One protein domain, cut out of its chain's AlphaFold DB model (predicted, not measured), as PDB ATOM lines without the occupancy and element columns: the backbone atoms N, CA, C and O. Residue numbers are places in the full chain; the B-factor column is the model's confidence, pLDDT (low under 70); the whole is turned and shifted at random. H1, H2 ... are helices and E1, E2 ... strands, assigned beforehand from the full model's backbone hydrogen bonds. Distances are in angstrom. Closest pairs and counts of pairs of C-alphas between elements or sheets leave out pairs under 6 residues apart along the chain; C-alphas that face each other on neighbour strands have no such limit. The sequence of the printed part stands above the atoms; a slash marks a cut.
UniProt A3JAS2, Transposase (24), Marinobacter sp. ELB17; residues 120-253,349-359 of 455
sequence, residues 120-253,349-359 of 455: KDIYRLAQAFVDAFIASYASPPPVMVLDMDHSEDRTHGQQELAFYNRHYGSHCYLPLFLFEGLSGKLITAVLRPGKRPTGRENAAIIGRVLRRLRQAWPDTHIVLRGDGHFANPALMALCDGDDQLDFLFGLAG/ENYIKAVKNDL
ATOM      1  N   LYS A 120     -16.802  -8.752  32.156       98.19
ATOM      2  CA  LYS A 120     -17.902  -9.048  31.226       98.19
ATOM      3  C   LYS A 120     -19.183  -8.331  31.650       98.19
ATOM      4  O   LYS A 120     -19.879  -7.825  30.780       98.19
ATOM      5  N   ASP A 121     -19.456  -8.233  32.951       98.38
ATOM      6  CA  ASP A 121     -20.589  -7.459  33.481       98.38
ATOM      7  C   ASP A 121     -20.446  -5.981  33.141       98.38
ATOM      8  O   ASP A 121     -21.356  -5.391  32.574       98.38
ATOM      9  N   ILE A 122     -19.266  -5.400  33.375       98.25
ATOM     10  CA  ILE A 122     -18.978  -4.010  32.995       98.25
ATOM     11  C   ILE A 122     -19.166  -3.780  31.493       98.25
ATOM     12  O   ILE A 122     -19.739  -2.773  31.082       98.25
ATOM     13  N   TYR A 123     -18.705  -4.714  30.658       98.25
ATOM     14  CA  TYR A 123     -18.903  -4.614  29.215       98.25
ATOM     15  C   TYR A 123     -20.389  -4.652  28.831       98.25
ATOM     16  O   TYR A 123     -20.835  -3.811  28.049       98.25
ATOM     17  N   ARG A 124     -21.163  -5.579  29.408       98.69
ATOM     18  CA  ARG A 124     -22.612  -5.676  29.191       98.69
ATOM     19  C   ARG A 124     -23.351  -4.435  29.693       98.69
ATOM     20  O   ARG A 124     -24.240  -3.955  29.001       98.69
ATOM     21  N   LEU A 125     -22.953  -3.870  30.834       98.69
ATOM     22  CA  LEU A 125     -23.494  -2.613  31.357       98.69
ATOM     23  C   LEU A 125     -23.244  -1.447  30.394       98.69
ATOM     24  O   LEU A 125     -24.173  -0.706  30.086       98.69
ATOM     25  N   ALA A 126     -22.029  -1.316  29.851       98.56
ATOM     26  CA  ALA A 126     -21.737  -0.311  28.828       98.56
ATOM     27  C   ALA A 126     -22.629  -0.486  27.583       98.56
ATOM     28  O   ALA A 126     -23.146   0.490  27.047       98.56
ATOM     29  N   GLN A 127     -22.867  -1.727  27.138       98.50
ATOM     30  CA  GLN A 127     -23.812  -1.998  26.046       98.50
ATOM     31  C   GLN A 127     -25.255  -1.637  26.421       98.50
ATOM     32  O   GLN A 127     -25.964  -1.069  25.596       98.50
ATOM     33  N   ALA A 128     -25.669  -1.919  27.656       98.69
ATOM     34  CA  ALA A 128     -26.997  -1.596  28.162       98.69
ATOM     35  C   ALA A 128     -27.251  -0.081  28.225       98.69
ATOM     36  O   ALA A 128     -28.375   0.344  27.962       98.69
ATOM     37  N   PHE A 129     -26.227   0.738  28.497       98.81
ATOM     38  CA  PHE A 129     -26.317   2.195  28.346       98.81
ATOM     39  C   PHE A 129     -26.565   2.607  26.891       98.81
ATOM     40  O   PHE A 129     -27.485   3.383  26.639       98.81
ATOM     41  N   VAL A 130     -25.831   2.029  25.933       98.81
ATOM     42  CA  VAL A 130     -26.050   2.293  24.497       98.81
ATOM     43  C   VAL A 130     -27.464   1.880  24.076       98.81
ATOM     44  O   VAL A 130     -28.133   2.614  23.356       98.81
ATOM     45  N   ASP A 131     -27.955   0.738  24.559       98.44
ATOM     46  CA  ASP A 131     -29.320   0.276  24.286       98.44
ATOM     47  C   ASP A 131     -30.384   1.187  24.893       98.44
ATOM     48  O   ASP A 131     -31.403   1.446  24.259       98.44
ATOM     49  N   ALA A 132     -30.164   1.670  26.119       98.38
ATOM     50  CA  ALA A 132     -31.056   2.633  26.756       98.38
ATOM     51  C   ALA A 132     -31.079   3.957  25.981       98.38
ATOM     52  O   ALA A 132     -32.149   4.528  25.779       98.38
ATOM     53  N   PHE A 133     -29.918   4.415  25.503       98.50
ATOM     54  CA  PHE A 133     -29.806   5.586  24.642       98.50
ATOM     55  C   PHE A 133     -30.612   5.401  23.351       98.50
ATOM     56  O   PHE A 133     -31.464   6.238  23.056       98.50
ATOM     57  N   ILE A 134     -30.427   4.283  22.639       98.38
ATOM     58  CA  ILE A 134     -31.180   3.962  21.416       98.38
ATOM     59  C   ILE A 134     -32.689   3.931  21.699       98.38
ATOM     60  O   ILE A 134     -33.462   4.579  20.998       98.38
ATOM     61  N   ALA A 135     -33.107   3.230  22.758       96.88
ATOM     62  CA  ALA A 135     -34.513   3.095  23.140       96.88
ATOM     63  C   ALA A 135     -35.169   4.422  23.568       96.88
ATOM     64  O   ALA A 135     -36.393   4.513  23.606       96.88
ATOM     65  N   SER A 136     -34.377   5.453  23.884       95.69
ATOM     66  CA  SER A 136     -34.890   6.782  24.235       95.69
ATOM     67  C   SER A 136     -35.355   7.610  23.029       95.69
ATOM     68  O   SER A 136     -35.901   8.697  23.219       95.69
ATOM     69  N   TYR A 137     -35.119   7.143  21.799       95.94
ATOM     70  CA  TYR A 137     -35.595   7.786  20.576       95.94
ATOM     71  C   TYR A 137     -36.799   7.025  20.025       95.94
ATOM     72  O   TYR A 137     -36.750   5.812  19.841       95.94
ATOM     73  N   ALA A 138     -37.874   7.750  19.707       93.75
ATOM     74  CA  ALA A 138     -39.062   7.160  19.085       93.75
ATOM     75  C   ALA A 138     -38.802   6.693  17.639       93.75
ATOM     76  O   ALA A 138     -39.441   5.760  17.161       93.75
ATOM     77  N   SER A 139     -37.865   7.343  16.948       96.06
ATOM     78  CA  SER A 139     -37.437   7.011  15.591       96.06
ATOM     79  C   SER A 139     -35.939   7.289  15.426       96.06
ATOM     80  O   SER A 139     -35.423   8.173  16.117       96.06
ATOM     81  N   PRO A 140     -35.245   6.599  14.501       97.19
ATOM     82  CA  PRO A 140     -33.849   6.894  14.185       97.19
ATOM     83  C   PRO A 140     -33.667   8.385  13.846       97.19
ATOM     84  O   PRO A 140     -34.442   8.914  13.040       97.19
ATOM     85  N   PRO A 141     -32.698   9.092  14.453       96.88
ATOM     86  CA  PRO A 141     -32.426  10.474  14.085       96.88
ATOM     87  C   PRO A 141     -31.770  10.525  12.695       96.88
ATOM     88  O   PRO A 141     -30.981   9.644  12.367       96.88
ATOM     89  N   PRO A 142     -32.033  11.548  11.866       96.81
ATOM     90  CA  PRO A 142     -31.380  11.661  10.559       96.81
ATOM     91  C   PRO A 142     -29.876  11.933  10.688       96.81
ATOM     92  O   PRO A 142     -29.086  11.447   9.888       96.81
ATOM     93  N   VAL A 143     -29.480  12.691  11.715       96.62
ATOM     94  CA  VAL A 143     -28.089  13.020  12.031       96.62
ATOM     95  C   VAL A 143     -27.893  12.906  13.538       96.62
ATOM     96  O   VAL A 143     -28.759  13.332  14.306       96.62
ATOM     97  N   MET A 144     -26.747  12.385  13.967       96.75
ATOM     98  CA  MET A 144     -26.303  12.437  15.357       96.75
ATOM     99  C   MET A 144     -24.835  12.843  15.452       96.75
ATOM    100  O   MET A 144     -24.018  12.478  14.605       96.75
ATOM    101  N   VAL A 145     -24.487  13.564  16.516       97.94
ATOM    102  CA  VAL A 145     -23.091  13.905  16.811       97.94
ATOM    103  C   VAL A 145     -22.635  13.083  18.002       97.94
ATOM    104  O   VAL A 145     -23.222  13.178  19.073       97.94
ATOM    105  N   LEU A 146     -21.597  12.274  17.830       98.00
ATOM    106  CA  LEU A 146     -21.002  11.482  18.897       98.00
ATOM    107  C   LEU A 146     -19.811  12.261  19.456       98.00
ATOM    108  O   LEU A 146     -18.715  12.224  18.892       98.00
ATOM    109  N   ASP A 147     -20.054  12.987  20.546       97.75
ATOM    110  CA  ASP A 147     -19.019  13.704  21.279       97.75
ATOM    111  C   ASP A 147     -18.219  12.742  22.151       97.75
ATOM    112  O   ASP A 147     -18.772  11.866  22.821       97.75
ATOM    113  N   MET A 148     -16.898  12.897  22.102       95.81
ATOM    114  CA  MET A 148     -15.946  12.061  22.816       95.81
ATOM    115  C   MET A 148     -14.979  12.943  23.583       95.81
ATOM    116  O   MET A 148     -14.261  13.750  22.980       95.81
ATOM    117  N   ASP A 149     -14.888  12.717  24.889       95.25
ATOM    118  CA  ASP A 149     -13.901  13.413  25.698       95.25
ATOM    119  C   ASP A 149     -13.432  12.579  26.897       95.25
ATOM    120  O   ASP A 149     -14.139  11.729  27.454       95.25
ATOM    121  N   HIS A 150     -12.173  12.798  27.259       94.12
ATOM    122  CA  HIS A 150     -11.541  12.181  28.412       94.12
ATOM    123  C   HIS A 150     -11.572  13.146  29.591       94.12
ATOM    124  O   HIS A 150     -11.159  14.296  29.476       94.12
ATOM    125  N   SER A 151     -11.972  12.654  30.759       94.00
ATOM    126  CA  SER A 151     -11.933  13.444  31.990       94.00
ATOM    127  C   SER A 151     -10.930  12.860  32.973       94.00
ATOM    128  O   SER A 151     -10.835  11.644  33.104       94.00
ATOM    129  N   GLU A 152     -10.183  13.714  33.670       95.00
ATOM    130  CA  GLU A 152      -9.388  13.294  34.829       95.00
ATOM    131  C   GLU A 152     -10.330  12.847  35.947       95.00
ATOM    132  O   GLU A 152     -11.234  13.590  36.323       95.00
ATOM    133  N   ASP A 153     -10.071  11.687  36.533       95.69
ATOM    134  CA  ASP A 153     -10.682  11.261  37.790       95.69
ATOM    135  C   ASP A 153      -9.565  11.014  38.809       95.69
ATOM    136  O   ASP A 153      -8.816  10.041  38.712       95.69
ATOM    137  N   ARG A 154      -9.371  11.965  39.726       95.50
ATOM    138  CA  ARG A 154      -8.235  11.954  40.646       95.50
ATOM    139  C   ARG A 154      -8.447  10.895  41.720       95.50
ATOM    140  O   ARG A 154      -9.371  10.969  42.518       95.50
ATOM    141  N   THR A 155      -7.501   9.970  41.804       94.62
ATOM    142  CA  THR A 155      -7.547   8.879  42.780       94.62
ATOM    143  C   THR A 155      -6.848   9.256  44.080       94.62
ATOM    144  O   THR A 155      -5.906  10.054  44.096       94.62
ATOM    145  N   HIS A 156      -7.281   8.629  45.173       90.19
ATOM    146  CA  HIS A 156      -6.701   8.798  46.501       90.19
ATOM    147  C   HIS A 156      -6.329   7.437  47.093       90.19
ATOM    148  O   HIS A 156      -7.104   6.484  47.015       90.19
ATOM    149  N   GLY A 157      -5.148   7.356  47.713       89.62
ATOM    150  CA  GLY A 157      -4.602   6.097  48.221       89.62
ATOM    151  C   GLY A 157      -4.080   5.186  47.106       89.62
ATOM    152  O   GLY A 157      -3.774   5.638  46.005       89.62
ATOM    153  N   GLN A 158      -3.936   3.899  47.414       90.44
ATOM    154  CA  GLN A 158      -3.512   2.888  46.447       90.44
ATOM    155  C   GLN A 158      -4.747   2.231  45.830       90.44
ATOM    156  O   GLN A 158      -5.489   1.540  46.527       90.44
ATOM    157  N   GLN A 159      -4.958   2.448  44.536       95.62
ATOM    158  CA  GLN A 159      -6.044   1.837  43.774       95.62
ATOM    159  C   GLN A 159      -5.493   1.177  42.506       95.62
ATOM    160  O   GLN A 159      -4.511   1.644  41.923       95.62
ATOM    161  N   GLU A 160      -6.109   0.081  42.074       96.56
ATOM    162  CA  GLU A 160      -5.687  -0.652  40.882       96.56
ATOM    163  C   GLU A 160      -5.769   0.210  39.616       96.56
ATOM    164  O   GLU A 160      -6.800   0.804  39.330       96.56
ATOM    165  N   LEU A 161      -4.712   0.211  38.793       96.00
ATOM    166  CA  LEU A 161      -4.653   0.919  37.498       96.00
ATOM    167  C   LEU A 161      -4.757   2.457  37.577       96.00
ATOM    168  O   LEU A 161      -4.846   3.125  36.538       96.00
ATOM    169  N   ALA A 162      -4.679   3.017  38.782       95.44
ATOM    170  CA  ALA A 162      -4.428   4.431  38.998       95.44
ATOM    171  C   ALA A 162      -2.957   4.736  38.674       95.44
ATOM    172  O   ALA A 162      -2.040   4.253  39.341       95.44
ATOM    173  N   PHE A 163      -2.714   5.525  37.628       95.06
ATOM    174  CA  PHE A 163      -1.359   5.848  37.170       95.06
ATOM    175  C   PHE A 163      -1.129   7.353  37.184       95.06
ATOM    176  O   PHE A 163      -2.063   8.132  36.998       95.06
ATOM    177  N   TYR A 164       0.126   7.764  37.378       94.25
ATOM    178  CA  TYR A 164       0.496   9.168  37.255       94.25
ATOM    179  C   TYR A 164       0.332   9.639  35.809       94.25
ATOM    180  O   TYR A 164       0.952   9.097  34.887       94.25
ATOM    181  N   ASN A 165      -0.463  10.685  35.616       94.00
ATOM    182  CA  ASN A 165      -0.659  11.321  34.328       94.00
ATOM    183  C   ASN A 165       0.017  12.693  34.302       94.00
ATOM    184  O   ASN A 165      -0.420  13.629  34.968       94.00
ATOM    185  N   ARG A 166       1.060  12.842  33.479       91.69
ATOM    186  CA  ARG A 166       1.824  14.096  33.372       91.69
ATOM    187  C   ARG A 166       0.989  15.287  32.892       91.69
ATOM    188  O   ARG A 166       1.308  16.410  33.261       91.69
ATOM    189  N   HIS A 167      -0.035  15.066  32.065       88.31
ATOM    190  CA  HIS A 167      -0.869  16.156  31.552       88.31
ATOM    191  C   HIS A 167      -1.711  16.793  32.666       88.31
ATOM    192  O   HIS A 167      -1.797  18.012  32.732       88.31
ATOM    193  N   TYR A 168      -2.263  15.970  33.564       90.38
ATOM    194  CA  TYR A 168      -3.093  16.426  34.686       90.38
ATOM    195  C   TYR A 168      -2.306  16.644  35.988       90.38
ATOM    196  O   TYR A 168      -2.800  17.272  36.922       90.38
ATOM    197  N   GLY A 169      -1.072  16.139  36.069       94.19
ATOM    198  CA  GLY A 169      -0.202  16.302  37.233       94.19
ATOM    199  C   GLY A 169      -0.653  15.511  38.465       94.19
ATOM    200  O   GLY A 169      -0.333  15.904  39.584       94.19
ATOM    201  N   SER A 170      -1.388  14.411  38.286       94.25
ATOM    202  CA  SER A 170      -1.984  13.628  39.376       94.25
ATOM    203  C   SER A 170      -1.940  12.120  39.106       94.25
ATOM    204  O   SER A 170      -1.730  11.684  37.973       94.25
ATOM    205  N   HIS A 171      -2.125  11.315  40.159       95.50
ATOM    206  CA  HIS A 171      -2.516   9.913  40.010       95.50
ATOM    207  C   HIS A 171      -4.025   9.860  39.799       95.50
ATOM    208  O   HIS A 171      -4.786  10.357  40.636       95.50
ATOM    209  N   CYS A 172      -4.449   9.294  38.677       96.31
ATOM    210  CA  CYS A 172      -5.844   9.340  38.271       96.31
ATOM    211  C   CYS A 172      -6.269   8.101  37.480       96.31
ATOM    212  O   CYS A 172      -5.443   7.292  37.045       96.31
ATOM    213  N   TYR A 173      -7.575   7.980  37.274       97.44
ATOM    214  CA  TYR A 173      -8.161   7.334  36.109       97.44
ATOM    215  C   TYR A 173      -8.400   8.367  35.006       97.44
ATOM    216  O   TYR A 173      -8.340   9.579  35.226       97.44
ATOM    217  N   LEU A 174      -8.673   7.872  33.798       95.81
ATOM    218  CA  LEU A 174      -8.965   8.720  32.646       95.81
ATOM    219  C   LEU A 174     -10.228   8.262  31.896       95.81
ATOM    220  O   LEU A 174     -10.127   7.843  30.731       95.81
ATOM    221  N   PRO A 175     -11.403   8.263  32.560       96.69
ATOM    222  CA  PRO A 175     -12.661   7.856  31.949       96.69
ATOM    223  C   PRO A 175     -12.901   8.537  30.598       96.69
ATOM    224  O   PRO A 175     -12.617   9.720  30.412       96.69
ATOM    225  N   LEU A 176     -13.397   7.755  29.641       97.31
ATOM    226  CA  LEU A 176     -13.930   8.239  28.370       97.31
ATOM    227  C   LEU A 176     -15.444   8.364  28.510       97.31
ATOM    228  O   LEU A 176     -16.098   7.373  28.842       97.31
ATOM    229  N   PHE A 177     -15.983   9.542  28.229       98.06
ATOM    230  CA  PHE A 177     -17.420   9.774  28.146       98.06
ATOM    231  C   PHE A 177     -17.838   9.929  26.690       98.06
ATOM    232  O   PHE A 177     -17.094  10.505  25.897       98.06
ATOM    233  N   LEU A 178     -19.013   9.392  26.360       98.31
ATOM    234  CA  LEU A 178     -19.641   9.530  25.053       98.31
ATOM    235  C   LEU A 178     -21.035  10.122  25.230       98.31
ATOM    236  O   LEU A 178     -21.900   9.489  25.845       98.31
ATOM    237  N   PHE A 179     -21.253  11.304  24.669       98.50
ATOM    238  CA  PHE A 179     -22.545  11.982  24.664       98.50
ATOM    239  C   PHE A 179     -23.037  12.186  23.235       98.50
ATOM    240  O   PHE A 179     -22.253  12.283  22.291       98.50
ATOM    241  N   GLU A 180     -24.353  12.264  23.073       97.81
ATOM    242  CA  GLU A 180     -24.940  12.776  21.844       97.81
ATOM    243  C   GLU A 180     -24.944  14.309  21.909       97.81
ATOM    244  O   GLU A 180     -25.580  14.911  22.777       97.81
ATOM    245  N   GLY A 181     -24.184  14.940  21.018       95.94
ATOM    246  CA  GLY A 181     -23.799  16.346  21.109       95.94
ATOM    247  C   GLY A 181     -24.925  17.358  20.886       95.94
ATOM    248  O   GLY A 181     -24.720  18.541  21.163       95.94
ATOM    249  N   LEU A 182     -26.094  16.942  20.382       93.88
ATOM    250  CA  LEU A 182     -27.247  17.826  20.165       93.88
ATOM    251  C   LEU A 182     -28.234  17.806  21.344       93.88
ATOM    252  O   LEU A 182     -28.759  18.846  21.741       93.88
ATOM    253  N   SER A 183     -28.484  16.632  21.919       94.62
ATOM    254  CA  SER A 183     -29.442  16.393  23.007       94.62
ATOM    255  C   SER A 183     -28.794  16.377  24.393       94.62
ATOM    256  O   SER A 183     -29.472  16.577  25.407       94.62
ATOM    257  N   GLY A 184     -27.488  16.119  24.464       95.88
ATOM    258  CA  GLY A 184     -26.762  15.871  25.705       95.88
ATOM    259  C   GLY A 184     -27.101  14.537  26.366       95.88
ATOM    260  O   GLY A 184     -26.793  14.357  27.540       95.88
ATOM    261  N   LYS A 185     -27.759  13.606  25.668       97.19
ATOM    262  CA  LYS A 185     -27.995  12.258  26.199       97.19
ATOM    263  C   LYS A 185     -26.665  11.518  26.330       97.19
ATOM    264  O   LYS A 185     -25.849  11.535  25.409       97.19
ATOM    265  N   LEU A 186     -26.449  10.848  27.459       98.44
ATOM    266  CA  LEU A 186     -25.278   9.993  27.635       98.44
ATOM    267  C   LEU A 186     -25.470   8.705  26.826       98.44
ATOM    268  O   LEU A 186     -26.445   7.984  27.030       98.44
ATOM    269  N   ILE A 187     -24.511   8.395  25.957       98.62
ATOM    270  CA  ILE A 187     -24.488   7.151  25.180       98.62
ATOM    271  C   ILE A 187     -23.890   6.031  26.037       98.62
ATOM    272  O   ILE A 187     -24.506   4.988  26.220       98.62
ATOM    273  N   THR A 188     -22.682   6.240  26.568       98.56
ATOM    274  CA  THR A 188     -22.033   5.373  27.567       98.56
ATOM    275  C   THR A 188     -20.778   6.063  28.114       98.56
ATOM    276  O   THR A 188     -20.303   7.052  27.559       98.56
ATOM    277  N   ALA A 189     -20.200   5.513  29.177       98.12
ATOM    278  CA  ALA A 189     -18.854   5.842  29.631       98.12
ATOM    279  C   ALA A 189     -17.983   4.579  29.706       98.12
ATOM    280  O   ALA A 189     -18.491   3.458  29.639       98.12
ATOM    281  N   VAL A 190     -16.669   4.753  29.825       97.62
ATOM    282  CA  VAL A 190     -15.716   3.668  30.082       97.62
ATOM    283  C   VAL A 190     -14.646   4.180  31.037       97.62
ATOM    284  O   VAL A 190     -13.864   5.057  30.662       97.62
ATOM    285  N   LEU A 191     -14.557   3.611  32.244       97.56
ATOM    286  CA  LEU A 191     -13.421   3.870  33.128       97.56
ATOM    287  C   LEU A 191     -12.149   3.324  32.478       97.56
ATOM    288  O   LEU A 191     -12.104   2.179  32.015       97.56
ATOM    289  N   ARG A 192     -11.098   4.142  32.449       96.19
ATOM    290  CA  ARG A 192      -9.802   3.756  31.892       96.19
ATOM    291  C   ARG A 192      -8.683   4.011  32.896       96.19
ATOM    292  O   ARG A 192      -8.787   4.947  33.685       96.19
ATOM    293  N   PRO A 193      -7.583   3.243  32.819       95.62
ATOM    294  CA  PRO A 193      -6.383   3.541  33.592       95.62
ATOM    295  C   PRO A 193      -5.877   4.963  33.331       95.62
ATOM    296  O   PRO A 193      -6.033   5.470  32.217       95.62
ATOM    297  N   GLY A 194      -5.173   5.554  34.299       92.69
ATOM    298  CA  GLY A 194      -4.629   6.923  34.237       92.69
ATOM    299  C   GLY A 194      -3.604   7.216  33.140       92.69
ATOM    300  O   GLY A 194      -3.021   8.295  33.100       92.69
ATOM    301  N   LYS A 195      -3.345   6.270  32.236       91.62
ATOM    302  CA  LYS A 195      -2.403   6.435  31.128       91.62
ATOM    303  C   LYS A 195      -3.068   7.101  29.920       91.62
ATOM    304  O   LYS A 195      -4.272   6.969  29.670       91.62
ATOM    305  N   ARG A 196      -2.241   7.745  29.093       87.38
ATOM    306  CA  ARG A 196      -2.685   8.290  27.807       87.38
ATOM    307  C   ARG A 196      -3.267   7.165  26.928       87.38
ATOM    308  O   ARG A 196      -2.604   6.136  26.781       87.38
ATOM    309  N   PRO A 197      -4.473   7.336  26.359       86.62
ATOM    310  CA  PRO A 197      -5.037   6.375  25.421       86.62
ATOM    311  C   PRO A 197      -4.190   6.309  24.165       86.62
ATOM    312  O   PRO A 197      -3.724   7.326  23.650       86.62
ATOM    313  N   THR A 198      -4.045   5.104  23.637       90.62
ATOM    314  CA  THR A 198      -3.621   4.930  22.251       90.62
ATOM    315  C   THR A 198      -4.809   5.155  21.316       90.62
ATOM    316  O   THR A 198      -5.954   4.867  21.668       90.62
ATOM    317  N   GLY A 199      -4.544   5.597  20.084       90.94
ATOM    318  CA  GLY A 199      -5.595   5.731  19.069       90.94
ATOM    319  C   GLY A 199      -6.358   4.425  18.820       90.94
ATOM    320  O   GLY A 199      -7.572   4.439  18.657       90.94
ATOM    321  N   ARG A 200      -5.665   3.279  18.901       93.12
ATOM    322  CA  ARG A 200      -6.262   1.939  18.776       93.12
ATOM    323  C   ARG A 200      -7.235   1.608  19.909       93.12
ATOM    324  O   ARG A 200      -8.257   0.985  19.647       93.12
ATOM    325  N   GLU A 201      -6.924   1.993  21.149       93.19
ATOM    326  CA  GLU A 201      -7.827   1.792  22.292       93.19
ATOM    327  C   GLU A 201      -9.116   2.602  22.106       93.19
ATOM    328  O   GLU A 201     -10.204   2.041  22.237       93.19
ATOM    329  N   ASN A 202      -9.001   3.881  21.729       94.06
ATOM    330  CA  ASN A 202     -10.171   4.718  21.458       94.06
ATOM    331  C   ASN A 202     -10.976   4.164  20.274       94.06
ATOM    332  O   ASN A 202     -12.172   3.928  20.419       94.06
ATOM    333  N   ALA A 203     -10.333   3.839  19.150       95.44
ATOM    334  CA  ALA A 203     -11.011   3.264  17.989       95.44
ATOM    335  C   ALA A 203     -11.726   1.940  18.300       95.44
ATOM    336  O   ALA A 203     -12.835   1.712  17.826       95.44
ATOM    337  N   ALA A 204     -11.151   1.087  19.152       95.75
ATOM    338  CA  ALA A 204     -11.804  -0.150  19.571       95.75
ATOM    339  C   ALA A 204     -13.064   0.096  20.418       95.75
ATOM    340  O   ALA A 204     -14.031  -0.657  20.298       95.75
ATOM    341  N   ILE A 205     -13.069   1.121  21.279       96.00
ATOM    342  CA  ILE A 205     -14.253   1.489  22.068       96.00
ATOM    343  C   ILE A 205     -15.319   2.092  21.148       96.00
ATOM    344  O   ILE A 205     -16.442   1.591  21.117       96.00
ATOM    345  N   ILE A 206     -14.951   3.099  20.355       97.38
ATOM    346  CA  ILE A 206     -15.876   3.800  19.457       97.38
ATOM    347  C   ILE A 206     -16.452   2.847  18.409       97.38
ATOM    348  O   ILE A 206     -17.664   2.793  18.244       97.38
ATOM    349  N   GLY A 207     -15.635   1.987  17.797       97.19
ATOM    350  CA  GLY A 207     -16.105   0.981  16.842       97.19
ATOM    351  C   GLY A 207     -17.107  -0.018  17.438       97.19
ATOM    352  O   GLY A 207     -17.992  -0.507  16.738       97.19
ATOM    353  N   ARG A 208     -17.040  -0.325  18.743       97.50
ATOM    354  CA  ARG A 208     -18.064  -1.160  19.404       97.50
ATOM    355  C   ARG A 208     -19.390  -0.423  19.560       97.50
ATOM    356  O   ARG A 208     -20.425  -1.049  19.360       97.50
ATOM    357  N   VAL A 209     -19.346   0.864  19.898       98.38
ATOM    358  CA  VAL A 209     -20.539   1.714  20.006       98.38
ATOM    359  C   VAL A 209     -21.163   1.915  18.629       98.38
ATOM    360  O   VAL A 209     -22.338   1.611  18.457       98.38
ATOM    361  N   LEU A 210     -20.363   2.291  17.626       98.12
ATOM    362  CA  LEU A 210     -20.801   2.465  16.239       98.12
ATOM    363  C   LEU A 210     -21.470   1.215  15.675       98.12
ATOM    364  O   LEU A 210     -22.557   1.318  15.124       98.12
ATOM    365  N   ARG A 211     -20.890   0.020  15.868       97.62
ATOM    366  CA  ARG A 211     -21.530  -1.230  15.414       97.62
ATOM    367  C   ARG A 211     -22.927  -1.421  16.004       97.62
ATOM    368  O   ARG A 211     -23.812  -1.895  15.305       97.62
ATOM    369  N   ARG A 212     -23.127  -1.066  17.275       97.75
ATOM    370  CA  ARG A 212     -24.427  -1.203  17.941       97.75
ATOM    371  C   ARG A 212     -25.413  -0.123  17.493       97.75
ATOM    372  O   ARG A 212     -26.574  -0.438  17.266       97.75
ATOM    373  N   LEU A 213     -24.938   1.108  17.292       98.12
ATOM    374  CA  LEU A 213     -25.732   2.191  16.708       98.12
ATOM    375  C   LEU A 213     -26.175   1.842  15.285       98.12
ATOM    376  O   LEU A 213     -27.359   1.906  15.006       98.12
ATOM    377  N   ARG A 214     -25.272   1.371  14.420       97.19
ATOM    378  CA  ARG A 214     -25.575   0.952  13.040       97.19
ATOM    379  C   ARG A 214     -26.557  -0.213  12.955       97.19
ATOM    380  O   ARG A 214     -27.357  -0.259  12.031       97.19
ATOM    381  N   GLN A 215     -26.522  -1.141  13.914       97.50
ATOM    382  CA  GLN A 215     -27.513  -2.220  13.998       97.50
ATOM    383  C   GLN A 215     -28.931  -1.691  14.242       97.50
ATOM    384  O   GLN A 215     -29.882  -2.258  13.715       97.50
ATOM    385  N   ALA A 216     -29.076  -0.633  15.042       97.81
ATOM    386  CA  ALA A 216     -30.373  -0.021  15.313       97.81
ATOM    387  C   ALA A 216     -30.769   1.008  14.245       97.81
ATOM    388  O   ALA A 216     -31.936   1.092  13.872       97.81
ATOM    389  N   TRP A 217     -29.795   1.778  13.764       97.81
ATOM    390  CA  TRP A 217     -29.948   2.933  12.890       97.81
ATOM    391  C   TRP A 217     -28.972   2.845  11.700       97.81
ATOM    392  O   TRP A 217     -27.920   3.499  11.700       97.81
ATOM    393  N   PRO A 218     -29.293   2.018  10.685       96.75
ATOM    394  CA  PRO A 218     -28.419   1.814   9.529       96.75
ATOM    395  C   PRO A 218     -28.159   3.102   8.743       96.75
ATOM    396  O   PRO A 218     -27.030   3.328   8.322       96.75
ATOM    397  N   ASP A 219     -29.182   3.959   8.634       96.94
ATOM    398  CA  ASP A 219     -29.201   5.143   7.761       96.94
ATOM    399  C   ASP A 219     -29.081   6.487   8.506       96.94
ATOM    400  O   ASP A 219     -29.401   7.547   7.971       96.94
ATOM    401  N   THR A 220     -28.689   6.469   9.781       98.19
ATOM    402  CA  THR A 220     -28.420   7.711  10.520       98.19
ATOM    403  C   THR A 220     -27.042   8.240  10.145       98.19
ATOM    404  O   THR A 220     -26.049   7.542  10.323       98.19
ATOM    405  N   HIS A 221     -26.919   9.500   9.750       98.00
ATOM    406  CA  HIS A 221     -25.604  10.116   9.576       98.00
ATOM    407  C   HIS A 221     -24.950  10.356  10.944       98.00
ATOM    408  O   HIS A 221     -25.488  11.080  11.781       98.00
ATOM    409  N   ILE A 222     -23.796   9.742  11.206       98.25
ATOM    410  CA  ILE A 222     -23.068   9.884  12.473       98.25
ATOM    411  C   ILE A 222     -21.843  10.766  12.249       98.25
ATOM    412  O   ILE A 222     -21.034  10.493  11.370       98.25
ATOM    413  N   VAL A 223     -21.667  11.790  13.085       97.94
ATOM    414  CA  VAL A 223     -20.460  12.627  13.098       97.94
ATOM    415  C   VAL A 223     -19.688  12.390  14.391       97.94
ATOM    416  O   VAL A 223     -20.148  12.756  15.470       97.94
ATOM    417  N   LEU A 224     -18.495  11.808  14.299       97.88
ATOM    418  CA  LEU A 224     -17.565  11.684  15.419       97.88
ATOM    419  C   LEU A 224     -16.930  13.043  15.707       97.88
ATOM    420  O   LEU A 224     -16.228  13.584  14.855       97.88
ATOM    421  N   ARG A 225     -17.112  13.588  16.911       97.62
ATOM    422  CA  ARG A 225     -16.555  14.890  17.288       97.62
ATOM    423  C   ARG A 225     -15.701  14.777  18.546       97.62
ATOM    424  O   ARG A 225     -16.052  14.100  19.504       97.62
ATOM    425  N   GLY A 226     -14.532  15.410  18.525       95.38
ATOM    426  CA  GLY A 226     -13.543  15.273  19.596       95.38
ATOM    427  C   GLY A 226     -12.433  16.315  19.519       95.38
ATOM    428  O   GLY A 226     -12.281  17.029  18.524       95.38
ATOM    429  N   ASP A 227     -11.664  16.438  20.595       91.62
ATOM    430  CA  ASP A 227     -10.512  17.333  20.652       91.62
ATOM    431  C   ASP A 227      -9.296  16.788  19.859       91.62
ATOM    432  O   ASP A 227      -9.371  15.800  19.122       91.62
ATOM    433  N   GLY A 228      -8.140  17.439  20.026       88.44
ATOM    434  CA  GLY A 228      -6.887  17.036  19.383       88.44
ATOM    435  C   GLY A 228      -6.379  15.638  19.735       88.44
ATOM    436  O   GLY A 228      -5.600  15.074  18.968       88.44
ATOM    437  N   HIS A 229      -6.802  15.052  20.856       86.69
ATOM    438  CA  HIS A 229      -6.401  13.701  21.240       86.69
ATOM    439  C   HIS A 229      -7.081  12.621  20.389       86.69
ATOM    440  O   HIS A 229      -6.547  11.514  20.261       86.69
ATOM    441  N   PHE A 230      -8.218  12.940  19.765       90.81
ATOM    442  CA  PHE A 230      -8.971  12.017  18.915       90.81
ATOM    443  C   PHE A 230      -8.551  12.068  17.442       90.81
ATOM    444  O   PHE A 230      -8.849  11.132  16.704       90.81
ATOM    445  N   ALA A 231      -7.771  13.072  17.028       90.88
ATOM    446  CA  ALA A 231      -7.226  13.175  15.674       90.88
ATOM    447  C   ALA A 231      -6.090  12.163  15.410       90.88
ATOM    448  O   ALA A 231      -4.925  12.526  15.227       90.88
ATOM    449  N   ASN A 232      -6.419  10.869  15.408       90.44
ATOM    450  CA  ASN A 232      -5.484   9.776  15.170       90.44
ATOM    451  C   ASN A 232      -5.949   8.856  14.023       90.44
ATOM    452  O   ASN A 232      -7.153   8.723  13.800       90.44
ATOM    453  N   PRO A 233      -5.012   8.168  13.338       91.94
ATOM    454  CA  PRO A 233      -5.331   7.380  12.147       91.94
ATOM    455  C   PRO A 233      -6.335   6.255  12.398       91.94
ATOM    456  O   PRO A 233      -7.158   5.974  11.543       91.94
ATOM    457  N   ALA A 234      -6.289   5.620  13.574       93.88
ATOM    458  CA  ALA A 234      -7.159   4.486  13.880       93.88
ATOM    459  C   ALA A 234      -8.631   4.898  14.036       93.88
ATOM    460  O   ALA A 234      -9.503   4.109  13.695       93.88
ATOM    461  N   LEU A 235      -8.905   6.104  14.550       92.62
ATOM    462  CA  LEU A 235     -10.265   6.647  14.613       92.62
ATOM    463  C   LEU A 235     -10.742   7.159  13.257       92.62
ATOM    464  O   LEU A 235     -11.878   6.891  12.891       92.62
ATOM    465  N   MET A 236      -9.883   7.862  12.514       93.56
ATOM    466  CA  MET A 236     -10.221   8.331  11.164       93.56
ATOM    467  C   MET A 236     -10.568   7.153  10.247       93.56
ATOM    468  O   MET A 236     -11.582   7.197   9.566       93.56
ATOM    469  N   ALA A 237      -9.807   6.058  10.343       93.31
ATOM    470  CA  ALA A 237     -10.047   4.839   9.580       93.31
ATOM    471  C   ALA A 237     -11.363   4.117   9.929       93.31
ATOM    472  O   ALA A 237     -11.761   3.213   9.205       93.31
ATOM    473  N   LEU A 238     -12.055   4.480  11.020       93.19
ATOM    474  CA  LEU A 238     -13.408   3.961  11.263       93.19
ATOM    475  C   LEU A 238     -14.417   4.488  10.241       93.19
ATOM    476  O   LEU A 238     -15.427   3.830  10.032       93.19
ATOM    477  N   CYS A 239     -14.149   5.654   9.650       92.88
ATOM    478  CA  CYS A 239     -14.996   6.277   8.633       92.88
ATOM    479  C   CYS A 239     -14.717   5.706   7.233       92.88
ATOM    480  O   CYS A 239     -15.484   5.936   6.304       92.88
ATOM    481  N   ASP A 240     -13.630   4.944   7.065       88.94
ATOM    482  CA  ASP A 240     -13.290   4.341   5.781       88.94
ATOM    483  C   ASP A 240     -14.336   3.267   5.423       88.94
ATOM    484  O   ASP A 240     -14.448   2.235   6.089       88.94
ATOM    485  N   GLY A 241     -15.090   3.496   4.347       84.56
ATOM    486  CA  GLY A 241     -16.095   2.555   3.841       84.56
ATOM    487  C   GLY A 241     -17.490   2.667   4.470       84.56
ATOM    488  O   GLY A 241     -18.323   1.802   4.206       84.56
ATOM    489  N   ASP A 242     -17.756   3.704   5.270       93.06
ATOM    490  CA  ASP A 242     -19.103   4.077   5.724       93.06
ATOM    491  C   ASP A 242     -19.398   5.521   5.292       93.06
ATOM    492  O   ASP A 242     -18.997   6.474   5.955       93.06
ATOM    493  N   ASP A 243     -20.121   5.675   4.178       91.75
ATOM    494  CA  ASP A 243     -20.461   6.982   3.589       91.75
ATOM    495  C   ASP A 243     -21.380   7.839   4.483       91.75
ATOM    496  O   ASP A 243     -21.620   9.009   4.193       91.75
ATOM    497  N   GLN A 244     -21.913   7.267   5.568       95.81
ATOM    498  CA  GLN A 244     -22.753   7.953   6.550       95.81
ATOM    499  C   GLN A 244     -22.031   8.166   7.883       95.81
ATOM    500  O   GLN A 244     -22.677   8.431   8.907       95.81
ATOM    501  N   LEU A 245     -20.709   8.004   7.914       97.31
ATOM    502  CA  LEU A 245     -19.879   8.244   9.082       97.31
ATOM    503  C   LEU A 245     -18.811   9.281   8.750       97.31
ATOM    504  O   LEU A 245     -17.882   9.037   7.988       97.31
ATOM    505  N   ASP A 246     -18.921  10.431   9.398       97.31
ATOM    506  CA  ASP A 246     -17.961  11.514   9.281       97.31
ATOM    507  C   ASP A 246     -17.229  11.750  10.595       97.31
ATOM    508  O   ASP A 246     -17.684  11.370  11.676       97.31
ATOM    509  N   PHE A 247     -16.103  12.452  10.519       96.81
ATOM    510  CA  PHE A 247     -15.393  12.915  11.699       96.81
ATOM    511  C   PHE A 247     -15.077  14.406  11.663       96.81
ATOM    512  O   PHE A 247     -14.945  15.040  10.611       96.81
ATOM    513  N   LEU A 248     -14.916  14.965  12.856       96.62
ATOM    514  CA  LEU A 248     -14.623  16.362  13.113       96.62
ATOM    515  C   LEU A 248     -13.739  16.482  14.361       96.62
ATOM    516  O   LEU A 248     -14.229  16.517  15.492       96.62
ATOM    517  N   PHE A 249     -12.422  16.551  14.165       96.19
ATOM    518  CA  PHE A 249     -11.453  16.546  15.262       96.19
ATOM    519  C   PHE A 249     -10.622  17.817  15.318       96.19
ATOM    520  O   PHE A 249     -10.158  18.334  14.302       96.19
ATOM    521  N   GLY A 250     -10.379  18.300  16.533       94.88
ATOM    522  CA  GLY A 250      -9.397  19.353  16.749       94.88
ATOM    523  C   GLY A 250      -8.002  18.912  16.316       94.88
ATOM    524  O   GLY A 250      -7.677  17.731  16.291       94.88
ATOM    525  N   LEU A 251      -7.135  19.869  16.017       91.31
ATOM    526  CA  LEU A 251      -5.704  19.638  15.877       91.31
ATOM    527  C   LEU A 251      -4.961  20.617  16.784       91.31
ATOM    528  O   LEU A 251      -5.216  21.824  16.775       91.31
ATOM    529  N   ALA A 252      -4.039  20.082  17.586       78.88
ATOM    530  CA  ALA A 252      -3.121  20.897  18.373       78.88
ATOM    531  C   ALA A 252      -2.176  21.696  17.452       78.88
ATOM    532  O   ALA A 252      -2.114  21.445  16.247       78.88
ATOM    533  N   GLY A 253      -1.433  22.653  18.022       73.94
ATOM    534  CA  GLY A 253      -0.467  23.464  17.274       73.94
ATOM    535  C   GLY A 253       0.453  22.588  16.418       73.94
ATOM    536  O   GLY A 253       1.147  21.717  16.939       73.94
ATOM    537  N   GLU A 349     -17.909  19.242  27.601       92.00
ATOM    538  CA  GLU A 349     -17.248  19.550  28.871       92.00
ATOM    539  C   GLU A 349     -18.264  19.921  29.969       92.00
ATOM    540  O   GLU A 349     -18.082  19.579  31.139       92.00
ATOM    541  N   ASN A 350     -19.369  20.587  29.611       94.06
ATOM    542  CA  ASN A 350     -20.440  20.901  30.558       94.06
ATOM    543  C   ASN A 350     -21.234  19.651  30.960       94.06
ATOM    544  O   ASN A 350     -21.646  19.546  32.117       94.06
ATOM    545  N   TYR A 351     -21.439  18.698  30.048       95.75
ATOM    546  CA  TYR A 351     -22.078  17.420  30.374       95.75
ATOM    547  C   TYR A 351     -21.196  16.573  31.293       95.75
ATOM    548  O   TYR A 351     -21.678  16.072  32.309       95.75
ATOM    549  N   ILE A 352     -19.893  16.509  31.022       95.69
ATOM    550  CA  ILE A 352     -18.923  15.846  31.900       95.69
ATOM    551  C   ILE A 352     -18.880  16.516  33.272       95.69
ATOM    552  O   ILE A 352     -18.923  15.820  34.281       95.69
ATOM    553  N   LYS A 353     -18.866  17.855  33.344       95.06
ATOM    554  CA  LYS A 353     -18.958  18.586  34.622       95.06
ATOM    555  C   LYS A 353     -20.223  18.233  35.396       95.06
ATOM    556  O   LYS A 353     -20.149  18.106  36.611       95.06
ATOM    557  N   ALA A 354     -21.355  18.044  34.724       96.06
ATOM    558  CA  ALA A 354     -22.595  17.636  35.377       96.06
ATOM    559  C   ALA A 354     -22.494  16.217  35.970       96.06
ATOM    560  O   ALA A 354     -22.906  15.992  37.103       96.06
ATOM    561  N   VAL A 355     -21.905  15.257  35.250       97.12
ATOM    562  CA  VAL A 355     -21.702  13.891  35.772       97.12
ATOM    563  C   VAL A 355     -20.653  13.867  36.891       97.12
ATOM    564  O   VAL A 355     -20.832  13.199  37.907       97.12
ATOM    565  N   LYS A 356     -19.581  14.645  36.738       94.94
ATOM    566  CA  LYS A 356     -18.460  14.685  37.673       94.94
ATOM    567  C   LYS A 356     -18.763  15.491  38.929       94.94
ATOM    568  O   LYS A 356     -18.742  14.940  40.017       94.94
ATOM    569  N   ASN A 357     -19.075  16.774  38.795       94.25
ATOM    570  CA  ASN A 357     -19.181  17.678  39.940       94.25
ATOM    571  C   ASN A 357     -20.542  17.578  40.636       94.25
ATOM    572  O   ASN A 357     -20.599  17.652  41.861       94.25
ATOM    573  N   ASP A 358     -21.632  17.406  39.879       95.69
ATOM    574  CA  ASP A 358     -22.972  17.386  40.479       95.69
ATOM    575  C   ASP A 358     -23.391  15.983  40.935       95.69
ATOM    576  O   ASP A 358     -24.193  15.857  41.859       95.69
ATOM    577  N   LEU A 359     -22.868  14.937  40.283       97.00
ATOM    578  CA  LEU A 359     -23.205  13.531  40.551       97.00
ATOM    579  C   LEU A 359     -22.009  12.701  41.023       97.00
ATOM    580  O   LEU A 359     -22.132  11.488  41.194       97.00
TER     581      LEU A 359
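This is residues 120 to 253 and 349 to 359 of the 455 residues of the protein "Transposase (24)" of Marinobacter sp. ELB17 (UniProt A3JAS2). Look first for one twisted sheet of five strands, with the long helix H2 packed over one face and H1 on that same face, beside the edge strand E5; the short helix H4 covers part of the opposite face. A small two-stranded hairpin, E2 and E3, lies off one end of this body, and the chain reaches it through a long stretch with no named element, residues 151 to 162. The printed part has 145 residues, with four named helices and seven named strands in the order H1 E1 E2 E3 E4 E5 H2 E6 H3 E7 H4, a mixed class of helices and strands. The large sheet runs E5 E4 E1 E6 E7 and is mixed, while the pair E2 and E3 is antiparallel. The whole is compact, with a radius of gyration of the C-alphas of 15.4 A, and spans 47 by 34 by 29 A.

Start at E1, residues 143 to 150, an inner strand. On one side of it runs E6, residues 221 to 226, parallel at 22 degrees; look at N 146 and O 223, 2.8 A apart. Beyond E6 you reach the edge strand E7, residues 245 to 251, parallel to E6, with N 248 and O 224 at 2.8 A. On the other side of E1 find E4, residues 176 to 180, antiparallel at 158 degrees, with N 147 and O 179 at 2.9 A. E4 and E5, residues 186 to 190, form a hairpin, with N 190 and O 176 at 2.9 A; E5 is the other edge strand. H2, residues 199 to 216, is on the sheet at a height of 8.2 A, over E1 and only just not over E4, on which 2 of its C-alphas fall; it is only just slantwise to the strands, at 30.1 degrees to E1 on the local plane. E5, H2 and E6 form a split strand-helix-strand unit, two strands running the same way with E4 and E1 between them, and its crossover is right-handed. H1, residues 120 to 135, is on the same face as H2, over none of the strands; its closest C-alphas to E5 are those of Val 130 and Ile 187, 5.1 A apart. With its residues 127 to 134 alone H1 touches H2, closest at the C-alphas of Val 130 and Val 209, 7.1 A, at a steep tilt of 48 degrees, the same way. H3, residues 233 to 236, only grazes the sheet and touches H2, closest at the C-alphas of Ala 203 and Leu 235, 4.8 A. E6, H3 and E7 form a strand-helix-strand unit, two parallel neighbour strands with a helix between, also right-handed. H4, residues 349 to 358, is on the opposite face at a height of 10.2 A, over E4 and only just across the strands, at 61 degrees on the local plane; the closest C-alphas of H4 and E4 are those of Phe 177 and Ile 352, 7.3 A. E2, residues 163 to 165, and E3, residues 170 to 173, form a hairpin, with N 165 and O 170 at 2.9 A; E3 runs on into E4 at 56 degrees. In H1, H2 and H4 every O i to N i+4 pair is within hydrogen-bond range, and H3 is too short for one.

Find C-alpha 143 at (-28.089, 13.020, 12.031); from there E1 runs 23.3 A to residue 150. E7, 245 to 251, covers 19.4 A and E6, 221 to 226, 16.5 A. H2, 199 to 216, is 25.7 A long. H1 begins at C-alpha 120, (-17.902, -9.048, 31.226), and runs 22.1 A to residue 135. H4 ends at C-alpha 358, (-22.972, 17.386, 40.479), 13.1 A from its first C-alpha.

The two C-alphas farthest apart are those of Gly 157 and Asp 243, 47.4 A. Residues 254 to 348 are not printed, and C-alphas 253 and 349 are 20.8 A apart across this cut. Of the links that are printed whole, E1 to E2 is long; there residues 153 to 154 pair with residues 172 to 173 of E3, antiparallel. The mean pLDDT of the printed part is 95.1, and no printed residue is under 70.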